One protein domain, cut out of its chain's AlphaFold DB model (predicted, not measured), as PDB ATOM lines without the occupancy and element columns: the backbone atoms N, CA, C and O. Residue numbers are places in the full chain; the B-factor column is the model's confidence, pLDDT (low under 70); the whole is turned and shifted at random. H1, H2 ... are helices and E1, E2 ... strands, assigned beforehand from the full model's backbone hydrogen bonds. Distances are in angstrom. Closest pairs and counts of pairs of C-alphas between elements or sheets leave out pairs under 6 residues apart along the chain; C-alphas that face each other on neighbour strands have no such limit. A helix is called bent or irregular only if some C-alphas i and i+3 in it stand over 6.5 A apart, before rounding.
ATOM      1  N   PRO A  80      -4.146   2.844   8.248       91.88
ATOM      2  CA  PRO A  80      -4.736   2.093   7.153       91.88
ATOM      3  C   PRO A  80      -5.595   0.937   7.705       91.88
ATOM      4  O   PRO A  80      -5.178   0.236   8.633       91.88
ATOM      5  N   PRO A  81      -6.783   0.686   7.131       90.75
ATOM      6  CA  PRO A  81      -7.751  -0.287   7.650       90.75
ATOM      7  C   PRO A  81      -7.253  -1.741   7.595       90.75
ATOM      8  O   PRO A  81      -7.738  -2.595   8.340       90.75
ATOM      9  N   GLY A  82      -6.279  -2.028   6.726       85.88
ATOM     10  CA  GLY A  82      -5.882  -3.385   6.355       85.88
ATOM     11  C   GLY A  82      -6.834  -4.002   5.321       85.88
ATOM     12  O   GLY A  82      -7.952  -3.536   5.119       85.88
ATOM     13  N   ALA A  83      -6.374  -5.055   4.642       86.00
ATOM     14  CA  ALA A  83      -7.120  -5.751   3.582       86.00
ATOM     15  C   ALA A  83      -7.107  -7.279   3.774       86.00
ATOM     16  O   ALA A  83      -7.133  -8.047   2.811       86.00
ATOM     17  N   ALA A  84      -6.999  -7.726   5.027       87.19
ATOM     18  CA  ALA A  84      -6.907  -9.143   5.348       87.19
ATOM     19  C   ALA A  84      -8.180  -9.898   4.931       87.19
ATOM     20  O   ALA A  84      -9.300  -9.384   5.017       87.19
ATOM     21  N   LEU A  85      -7.988 -11.144   4.503       92.50
ATOM     22  CA  LEU A  85      -9.057 -12.097   4.221       92.50
ATOM     23  C   LEU A  85      -9.275 -13.013   5.433       92.50
ATOM     24  O   LEU A  85      -8.348 -13.210   6.225       92.50
ATOM     25  N   PRO A  86     -10.481 -13.581   5.594       93.00
ATOM     26  CA  PRO A  86     -10.716 -14.548   6.652       93.00
ATOM     27  C   PRO A  86      -9.867 -15.814   6.424       93.00
ATOM     28  O   PRO A  86      -9.721 -16.253   5.279       93.00
ATOM     29  N   PRO A  87      -9.307 -16.424   7.483       93.94
ATOM     30  CA  PRO A  87      -8.561 -17.671   7.386       93.94
ATOM     31  C   PRO A  87      -9.474 -18.820   6.927       93.94
ATOM     32  O   PRO A  87     -10.691 -18.766   7.128       93.94
ATOM     33  N   PRO A  88      -8.908 -19.896   6.351       93.31
ATOM     34  CA  PRO A  88      -9.690 -21.031   5.853       93.31
ATOM     35  C   PRO A  88     -10.436 -21.791   6.960       93.31
ATOM     36  O   PRO A  88     -11.436 -22.446   6.682       93.31
ATOM     37  N   ALA A  89      -9.971 -21.693   8.205       94.56
ATOM     38  CA  ALA A  89     -10.597 -22.285   9.377       94.56
ATOM     39  C   ALA A  89     -10.625 -21.280  10.534       94.56
ATOM     40  O   ALA A  89      -9.846 -20.325  10.562       94.56
ATOM     41  N   GLN A 108      -6.215  -0.536  14.677       92.50
ATOM     42  CA  GLN A 108      -6.545  -1.451  15.770       92.50
ATOM     43  C   GLN A 108      -7.992  -1.230  16.195       92.50
ATOM     44  O   GLN A 108      -8.305  -0.238  16.839       92.50
ATOM     45  N   VAL A 109      -8.874  -2.156  15.827       95.62
ATOM     46  CA  VAL A 109     -10.284  -2.133  16.237       95.62
ATOM     47  C   VAL A 109     -10.569  -3.407  17.011       95.62
ATOM     48  O   VAL A 109     -10.143  -4.486  16.593       95.62
ATOM     49  N   PHE A 110     -11.286  -3.308  18.122       96.75
ATOM     50  CA  PHE A 110     -11.691  -4.467  18.913       96.75
ATOM     51  C   PHE A 110     -13.118  -4.321  19.440       96.75
ATOM     52  O   PHE A 110     -13.657  -3.224  19.547       96.75
ATOM     53  N   THR A 111     -13.733  -5.455  19.759       97.75
ATOM     54  CA  THR A 111     -15.082  -5.540  20.321       97.75
ATOM     55  C   THR A 111     -15.091  -6.417  21.567       97.75
ATOM     56  O   THR A 111     -14.178  -7.218  21.782       97.75
ATOM     57  N   GLY A 112     -16.099  -6.241  22.414       95.38
ATOM     58  CA  GLY A 112     -16.282  -7.019  23.633       95.38
ATOM     59  C   GLY A 112     -17.243  -8.176  23.419       95.38
ATOM     60  O   GLY A 112     -18.366  -7.954  22.978       95.38
ATOM     61  N   LEU A 113     -16.838  -9.395  23.778       92.69
ATOM     62  CA  LEU A 113     -17.739 -10.548  23.823       92.69
ATOM     63  C   LEU A 113     -17.937 -11.026  25.267       92.69
ATOM     64  O   LEU A 113     -16.947 -11.149  25.998       92.69
ATOM     65  N   PRO A 114     -19.174 -11.347  25.683       88.50
ATOM     66  CA  PRO A 114     -19.414 -11.971  26.974       88.50
ATOM     67  C   PRO A 114     -18.900 -13.418  26.962       88.50
ATOM     68  O   PRO A 114     -19.274 -14.224  26.110       88.50
ATOM     69  N   VAL A 115     -18.044 -13.765  27.922       83.69
ATOM     70  CA  VAL A 115     -17.463 -15.100  28.101       83.69
ATOM     71  C   VAL A 115     -17.519 -15.465  29.581       83.69
ATOM     72  O   VAL A 115     -16.856 -14.840  30.400       83.69
ATOM     73  N   ALA A 116     -18.299 -16.493  29.925       80.19
ATOM     74  CA  ALA A 116     -18.379 -17.050  31.283       80.19
ATOM     75  C   ALA A 116     -18.628 -16.010  32.404       80.19
ATOM     76  O   ALA A 116     -18.092 -16.140  33.499       80.19
ATOM     77  N   GLY A 117     -19.447 -14.985  32.136       74.12
ATOM     78  CA  GLY A 117     -19.787 -13.940  33.113       74.12
ATOM     79  C   GLY A 117     -18.809 -12.761  33.178       74.12
ATOM     80  O   GLY A 117     -19.041 -11.848  33.958       74.12
ATOM     81  N   ALA A 118     -17.765 -12.750  32.347       81.50
ATOM     82  CA  ALA A 118     -16.867 -11.614  32.152       81.50
ATOM     83  C   ALA A 118     -16.891 -11.149  30.688       81.50
ATOM     84  O   ALA A 118     -17.465 -11.810  29.821       81.50
ATOM     85  N   PHE A 119     -16.233 -10.029  30.397       88.81
ATOM     86  CA  PHE A 119     -16.012  -9.582  29.026       88.81
ATOM     87  C   PHE A 119     -14.601  -9.917  28.556       88.81
ATOM     88  O   PHE A 119     -13.614  -9.731  29.267       88.81
ATOM     89  N   ARG A 120     -14.505 -10.388  27.315       90.31
ATOM     90  CA  ARG A 120     -13.236 -10.595  26.626       90.31
ATOM     91  C   ARG A 120     -13.158  -9.673  25.423       90.31
ATOM     92  O   ARG A 120     -14.039  -9.699  24.567       90.31
ATOM     93  N   LEU A 121     -12.067  -8.917  25.329       94.50
ATOM     94  CA  LEU A 121     -11.749  -8.190  24.109       94.50
ATOM     95  C   LEU A 121     -11.338  -9.156  22.993       94.50
ATOM     96  O   LEU A 121     -10.536 -10.072  23.196       94.50
ATOM     97  N   VAL A 122     -11.887  -8.913  21.809       95.31
ATOM     98  CA  VAL A 122     -11.650  -9.665  20.578       95.31
ATOM     99  C   VAL A 122     -11.280  -8.679  19.479       95.31
ATOM    100  O   VAL A 122     -11.981  -7.691  19.263       95.31
ATOM    101  N   ALA A 123     -10.183  -8.942  18.773       94.69
ATOM    102  CA  ALA A 123      -9.759  -8.151  17.628       94.69
ATOM    103  C   ALA A 123     -10.849  -8.164  16.546       94.69
ATOM    104  O   ALA A 123     -11.274  -9.221  16.075       94.69
ATOM    105  N   PHE A 124     -11.290  -6.981  16.131       95.56
ATOM    106  CA  PHE A 124     -12.284  -6.792  15.087       95.56
ATOM    107  C   PHE A 124     -11.568  -6.716  13.731       95.56
ATOM    108  O   PHE A 124     -11.339  -5.650  13.161       95.56
ATOM    109  N   GLU A 125     -11.126  -7.882  13.262       93.75
ATOM    110  CA  GLU A 125     -10.331  -8.099  12.047       93.75
ATOM    111  C   GLU A 125     -10.890  -9.281  11.251       93.75
ATOM    112  O   GLU A 125     -11.584 -10.133  11.803       93.75
ATOM    113  N   ALA A 126     -10.544  -9.398   9.965       93.38
ATOM    114  CA  ALA A 126     -11.035 -10.486   9.113       93.38
ATOM    115  C   ALA A 126     -10.756 -11.894   9.680       93.38
ATOM    116  O   ALA A 126     -11.532 -12.818   9.443       93.38
ATOM    117  N   ARG A 127      -9.705 -12.070  10.497       93.69
ATOM    118  CA  ARG A 127      -9.442 -13.340  11.199       93.69
ATOM    119  C   ARG A 127     -10.507 -13.740  12.221       93.69
ATOM    120  O   ARG A 127     -10.679 -14.928  12.467       93.69
ATOM    121  N   ALA A 128     -11.244 -12.776  12.767       95.38
ATOM    122  CA  ALA A 128     -12.349 -13.009  13.690       95.38
ATOM    123  C   ALA A 128     -13.671 -13.327  12.975       95.38
ATOM    124  O   ALA A 128     -14.672 -13.597  13.635       95.38
ATOM    125  N   ALA A 129     -13.703 -13.319  11.638       96.88
ATOM    126  CA  ALA A 129     -14.941 -13.426  10.874       96.88
ATOM    127  C   ALA A 129     -15.748 -14.702  11.159       96.88
ATOM    128  O   ALA A 129     -16.972 -14.636  11.174       96.88
ATOM    129  N   HIS A 130     -15.095 -15.838  11.428       96.44
ATOM    130  CA  HIS A 130     -15.789 -17.078  11.808       96.44
ATOM    131  C   HIS A 130     -16.560 -16.928  13.126       96.44
ATOM    132  O   HIS A 130     -17.717 -17.326  13.207       96.44
ATOM    133  N   GLN A 131     -15.943 -16.296  14.128       95.31
ATOM    134  CA  GLN A 131     -16.537 -16.078  15.451       95.31
ATOM    135  C   GLN A 131     -17.600 -14.974  15.436       95.31
ATOM    136  O   GLN A 131     -18.621 -15.078  16.112       95.31
ATOM    137  N   LEU A 132     -17.374 -13.911  14.659       96.50
ATOM    138  CA  LEU A 132     -18.248 -12.737  14.632       96.50
ATOM    139  C   LEU A 132     -19.413 -12.861  13.643       96.50
ATOM    140  O   LEU A 132     -20.400 -12.153  13.810       96.50
ATOM    141  N   ALA A 133     -19.349 -13.756  12.650       96.75
ATOM    142  CA  ALA A 133     -20.421 -13.956  11.670       96.75
ATOM    143  C   ALA A 133     -21.836 -14.064  12.277       96.75
ATOM    144  O   ALA A 133     -22.698 -13.294  11.846       96.75
ATOM    145  N   PRO A 134     -22.102 -14.925  13.284       95.69
ATOM    146  CA  PRO A 134     -23.441 -15.020  13.871       95.69
ATOM    147  C   PRO A 134     -23.876 -13.727  14.573       95.69
ATOM    148  O   PRO A 134     -25.044 -13.359  14.499       95.69
ATOM    149  N   LEU A 135     -22.944 -13.016  15.213       95.62
ATOM    150  CA  LEU A 135     -23.226 -11.770  15.935       95.62
ATOM    151  C   LEU A 135     -23.466 -10.591  14.990       95.62
ATOM    152  O   LEU A 135     -24.235  -9.698  15.312       95.62
ATOM    153  N   LEU A 136     -22.832 -10.608  13.819       96.56
ATOM    154  CA  LEU A 136     -23.005  -9.620  12.754       96.56
ATOM    155  C   LEU A 136     -24.245  -9.889  11.881       96.56
ATOM    156  O   LEU A 136     -24.530  -9.115  10.968       96.56
ATOM    157  N   GLY A 137     -24.945 -11.010  12.095       95.25
ATOM    158  CA  GLY A 137     -26.025 -11.459  11.212       95.25
ATOM    159  C   GLY A 137     -25.543 -11.845   9.806       95.25
ATOM    160  O   GLY A 137     -26.315 -11.802   8.848       95.25
ATOM    161  N   ALA A 138     -24.265 -12.200   9.654       96.12
ATOM    162  CA  ALA A 138     -23.664 -12.543   8.371       96.12
ATOM    163  C   ALA A 138     -23.789 -14.046   8.078       96.12
ATOM    164  O   ALA A 138     -23.414 -14.889   8.889       96.12
ATOM    165  N   ALA A 139     -24.253 -14.392   6.873       94.88
ATOM    166  CA  ALA A 139     -24.467 -15.788   6.474       94.88
ATOM    167  C   ALA A 139     -23.168 -16.592   6.273       94.88
ATOM    168  O   ALA A 139     -23.191 -17.820   6.308       94.88
ATOM    169  N   THR A 140     -22.041 -15.922   6.017       96.06
ATOM    170  CA  THR A 140     -20.743 -16.567   5.777       96.06
ATOM    171  C   THR A 140     -19.601 -15.775   6.420       96.06
ATOM    172  O   THR A 140     -19.711 -14.553   6.560       96.06
ATOM    173  N   PRO A 141     -18.456 -16.418   6.726       96.81
ATOM    174  CA  PRO A 141     -17.252 -15.712   7.171       96.81
ATOM    175  C   PRO A 141     -16.763 -14.671   6.157       96.81
ATOM    176  O   PRO A 141     -16.241 -13.632   6.538       96.81
ATOM    177  N   ALA A 142     -16.965 -14.899   4.856       97.00
ATOM    178  CA  ALA A 142     -16.620 -13.918   3.829       97.00
ATOM    179  C   ALA A 142     -17.508 -12.663   3.905       97.00
ATOM    180  O   ALA A 142     -17.001 -11.548   3.817       97.00
ATOM    181  N   ALA A 143     -18.817 -12.829   4.129       96.62
ATOM    182  CA  ALA A 143     -19.732 -11.710   4.355       96.62
ATOM    183  C   ALA A 143     -19.416 -10.964   5.664       96.62
ATOM    184  O   ALA A 143     -19.418  -9.735   5.686       96.62
ATOM    185  N   ALA A 144     -19.078 -11.694   6.731       97.31
ATOM    186  CA  ALA A 144     -18.648 -11.104   7.996       97.31
ATOM    187  C   ALA A 144     -17.350 -10.302   7.832       97.31
ATOM    188  O   ALA A 144     -17.277  -9.156   8.261       97.31
ATOM    189  N   ALA A 145     -16.348 -10.866   7.151       97.19
ATOM    190  CA  ALA A 145     -15.095 -10.183   6.853       97.19
ATOM    191  C   ALA A 145     -15.305  -8.928   5.997       97.19
ATOM    192  O   ALA A 145     -14.647  -7.923   6.245       97.19
ATOM    193  N   ALA A 146     -16.237  -8.958   5.039       96.56
ATOM    194  CA  ALA A 146     -16.602  -7.783   4.258       96.56
ATOM    195  C   ALA A 146     -17.130  -6.655   5.158       96.56
ATOM    196  O   ALA A 146     -16.629  -5.540   5.079       96.56
ATOM    197  N   LEU A 147     -18.068  -6.952   6.063       96.19
ATOM    198  CA  LEU A 147     -18.601  -5.961   7.003       96.19
ATOM    199  C   LEU A 147     -17.541  -5.469   8.000       96.19
ATOM    200  O   LEU A 147     -17.465  -4.275   8.274       96.19
ATOM    201  N   ILE A 148     -16.686  -6.365   8.500       96.69
ATOM    202  CA  ILE A 148     -15.561  -6.004   9.374       96.69
ATOM    203  C   ILE A 148     -14.623  -5.026   8.659       96.69
ATOM    204  O   ILE A 148     -14.303  -3.964   9.188       96.69
ATOM    205  N   ASN A 149     -14.204  -5.365   7.441       95.88
ATOM    206  CA  ASN A 149     -13.320  -4.529   6.638       95.88
ATOM    207  C   ASN A 149     -13.993  -3.213   6.244       95.88
ATOM    208  O   ASN A 149     -13.313  -2.187   6.231       95.88
ATOM    209  N   ALA A 150     -15.309  -3.213   5.999       94.62
ATOM    210  CA  ALA A 150     -16.079  -1.992   5.859       94.62
ATOM    211  C   ALA A 150     -15.893  -1.130   7.112       94.62
ATOM    212  O   ALA A 150     -15.225  -0.113   7.017       94.62
ATOM    213  N   VAL A 151     -16.373  -1.536   8.289       94.88
ATOM    214  CA  VAL A 151     -16.274  -0.742   9.537       94.88
ATOM    215  C   VAL A 151     -14.854  -0.205   9.777       94.88
ATOM    216  O   VAL A 151     -14.678   0.950  10.153       94.88
ATOM    217  N   ARG A 152     -13.820  -1.006   9.488       94.62
ATOM    218  CA  ARG A 152     -12.414  -0.584   9.616       94.62
ATOM    219  C   ARG A 152     -12.005   0.534   8.652       94.62
ATOM    220  O   ARG A 152     -11.075   1.269   8.975       94.62
ATOM    221  N   GLY A 153     -12.672   0.682   7.511       93.62
ATOM    222  CA  GLY A 153     -12.491   1.782   6.561       93.62
ATOM    223  C   GLY A 153     -12.270   1.363   5.105       93.62
ATOM    224  O   GLY A 153     -11.738   2.159   4.337       93.62
ATOM    225  N   ARG A 154     -12.618   0.136   4.694       94.38
ATOM    226  CA  ARG A 154     -12.543  -0.299   3.286       94.38
ATOM    227  C   ARG A 154     -13.826   0.042   2.531       94.38
ATOM    228  O   ARG A 154     -14.914   0.033   3.108       94.38
ATOM    229  N   SER A 155     -13.698   0.344   1.243       92.56
ATOM    230  CA  SER A 155     -14.814   0.634   0.334       92.56
ATOM    231  C   SER A 155     -15.148  -0.568  -0.551       92.56
ATOM    232  O   SER A 155     -14.286  -1.409  -0.835       92.56
ATOM    233  N   GLN A 156     -16.405  -0.641  -1.008       91.94
ATOM    234  CA  GLN A 156     -16.881  -1.653  -1.966       91.94
ATOM    235  C   GLN A 156     -16.596  -3.103  -1.527       91.94
ATOM    236  O   GLN A 156     -16.258  -3.979  -2.330       91.94
ATOM    237  N   THR A 157     -16.695  -3.363  -0.227       94.75
ATOM    238  CA  THR A 157     -16.557  -4.706   0.334       94.75
ATOM    239  C   THR A 157     -17.802  -5.529   0.032       94.75
ATOM    240  O   THR A 157     -18.923  -5.039   0.136       94.75
ATOM    241  N   SER A 158     -17.636  -6.807  -0.287       94.81
ATOM    242  CA  SER A 158     -18.758  -7.738  -0.444       94.81
ATOM    243  C   SER A 158     -18.333  -9.151  -0.070       94.81
ATOM    244  O   SER A 158     -17.144  -9.428   0.044       94.81
ATOM    245  N   ALA A 159     -19.273 -10.086   0.067       94.75
ATOM    246  CA  ALA A 159     -18.916 -11.487   0.308       94.75
ATOM    247  C   ALA A 159     -18.015 -12.075  -0.802       94.75
ATOM    248  O   ALA A 159     -17.194 -12.944  -0.523       94.75
ATOM    249  N   ALA A 160     -18.146 -11.593  -2.044       95.94
ATOM    250  CA  ALA A 160     -17.297 -11.991  -3.169       95.94
ATOM    251  C   ALA A 160     -15.940 -11.262  -3.187       95.94
ATOM    252  O   ALA A 160     -14.964 -11.796  -3.706       95.94
ATOM    253  N   ASN A 161     -15.871 -10.063  -2.603       95.75
ATOM    254  CA  ASN A 161     -14.644  -9.291  -2.436       95.75
ATOM    255  C   ASN A 161     -14.521  -8.744  -0.998       95.75
ATOM    256  O   ASN A 161     -14.748  -7.547  -0.778       95.75
ATOM    257  N   PRO A 162     -14.185  -9.585   0.003       95.94
ATOM    258  CA  PRO A 162     -14.165  -9.145   1.400       95.94
ATOM    259  C   PRO A 162     -13.109  -8.079   1.688       95.94
ATOM    260  O   PRO A 162     -13.281  -7.271   2.595       95.94
ATOM    261  N   ALA A 163     -12.023  -8.054   0.914       94.81
ATOM    262  CA  ALA A 163     -10.974  -7.049   1.039       94.81
ATOM    263  C   ALA A 163     -11.409  -5.661   0.536       94.81
ATOM    264  O   ALA A 163     -10.748  -4.677   0.860       94.81
ATOM    265  N   GLY A 164     -12.485  -5.548  -0.249       94.69
ATOM    266  CA  GLY A 164     -12.879  -4.293  -0.897       94.69
ATOM    267  C   GLY A 164     -11.903  -3.850  -1.992       94.69
ATOM    268  O   GLY A 164     -10.904  -4.518  -2.265       94.69
ATOM    269  N   SER A 165     -12.190  -2.729  -2.650       92.81
ATOM    270  CA  SER A 165     -11.384  -2.222  -3.777       92.81
ATOM    271  C   SER A 165     -10.459  -1.061  -3.406       92.81
ATOM    272  O   SER A 165      -9.509  -0.785  -4.134       92.81
ATOM    273  N   GLY A 166     -10.673  -0.425  -2.254       92.25
ATOM    274  CA  GLY A 166      -9.867   0.698  -1.796       92.25
ATOM    275  C   GLY A 166     -10.139   1.071  -0.345       92.25
ATOM    276  O   GLY A 166     -10.929   0.427   0.351       92.25
ATOM    277  N   ASP A 167      -9.454   2.114   0.103       91.75
ATOM    278  CA  ASP A 167      -9.709   2.743   1.393       91.75
ATOM    279  C   ASP A 167     -10.771   3.827   1.213       91.75
ATOM    280  O   ASP A 167     -10.812   4.513   0.190       91.75
ATOM    281  N   ARG A 168     -11.638   3.978   2.210       88.19
ATOM    282  CA  ARG A 168     -12.590   5.081   2.261       88.19
ATOM    283  C   ARG A 168     -11.898   6.384   2.661       88.19
ATOM    284  O   ARG A 168     -10.966   6.338   3.462       88.19
ATOM    285  N   PRO A 169     -12.377   7.536   2.166       78.88
ATOM    286  CA  PRO A 169     -11.904   8.834   2.635       78.88
ATOM    287  C   PRO A 169     -12.357   9.127   4.080       78.88
ATOM    288  O   PRO A 169     -11.589   9.679   4.859       78.88
ATOM    289  N   ASN A 170     -13.550   8.672   4.487       79.50
ATOM    290  CA  ASN A 170     -14.130   8.870   5.823       79.50
ATOM    291  C   ASN A 170     -13.796   7.725   6.802       79.50
ATOM    292  O   ASN A 170     -14.680   7.027   7.297       79.50
ATOM    293  N   ARG A 171     -12.503   7.481   7.070       91.25
ATOM    294  CA  ARG A 171     -12.094   6.440   8.046       91.25
ATOM    295  C   ARG A 171     -12.433   6.798   9.492       91.25
ATOM    296  O   ARG A 171     -12.603   5.889  10.302       91.25
ATOM    297  N   LEU A 172     -12.508   8.093   9.788       94.44
ATOM    298  CA  LEU A 172     -13.099   8.633  11.007       94.44
ATOM    299  C   LEU A 172     -14.550   9.009  10.689       94.44
ATOM    300  O   LEU A 172     -14.784   9.859   9.823       94.44
TER     301      LEU A 172
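This is residues 80 to 89 and 108 to 172 of the 599 residues of the protein "Neisseria_PilC domain-containing protein" of Deltaproteobacteria bacterium (UniProt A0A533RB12). A small body built on helix H2, with the short helix H1 packed steeply on it, extends at one end into a two-stranded hairpin, E1 and E2, whose turn makes the far end of the longest axis. On the side of H2 away from the hairpin, the long stretch of residues 153 to 172, with no named element, folds back along the helix as a loop. The printed part has 75 residues with two named strands and two named helices, in the order E1, E2, H1, H2; the strands form an antiparallel sheet, and the class is mixed, helices and strands, with under half of the residues in named elements. The whole is compact, with a radius of gyration of the C-alphas of 12.2 A, and only just elongated, spanning 39 by 26 by 19 A.

The printed part begins at Pro 80, and residues 80 to 89 hold no named element. After the cut, E1 runs from residue 109, C-alpha at (-10.284, -2.133, 16.237), to residue 115, 19.0 A. E2 is residues 118 to 123, 16.5 A. H1 is residues 126 to 132, 9.4 A; it is irregular, with C-alphas 127 and 130 7.4 A apart. H2 runs from residue 141, C-alpha at (-17.252, -15.712, 7.171), to residue 152, C-alpha at (-12.414, -0.584, 9.616), 16.1 A.

E1 and E2 are antiparallel neighbours and a hairpin, their directions at 148 degrees. N 113 and O 120 are within hydrogen-bond range at 2.9 A, as are N 115 and O 118 at 2.8 A. The closest C-alphas of E2 and H1 are those of Val 122 and Ala 128, 7.7 A apart. H1 and H2 touch, closest at the C-alphas of Ala 126 and Ala 145, 4.7 A apart. They run opposite ways at a steep tilt of 63 degrees. E1 and H1 are apart, and so are E2 and H2. In H2 every O i to N i+4 pair is within hydrogen-bond range; in H1 1 of 3 is, beside 2 of 4 O i to N i+3 pairs. Beyond H2, residues 154 to 155 pair with residues 166 to 167, antiparallel, in stretches too short to be named.

The two C-alphas farthest apart are those of Gly 117 and Ser 165, at 39.6 A. Residues 90 to 107 are cut out and not printed, and C-alphas 89 and 108 are 22.2 A apart across the cut. The links from E1 to E2 and from E2 to H1 are tight, that from H1 to H2 is short, and no link is long. The mean pLDDT of the printed part is 93.0, and no printed residue is under 70.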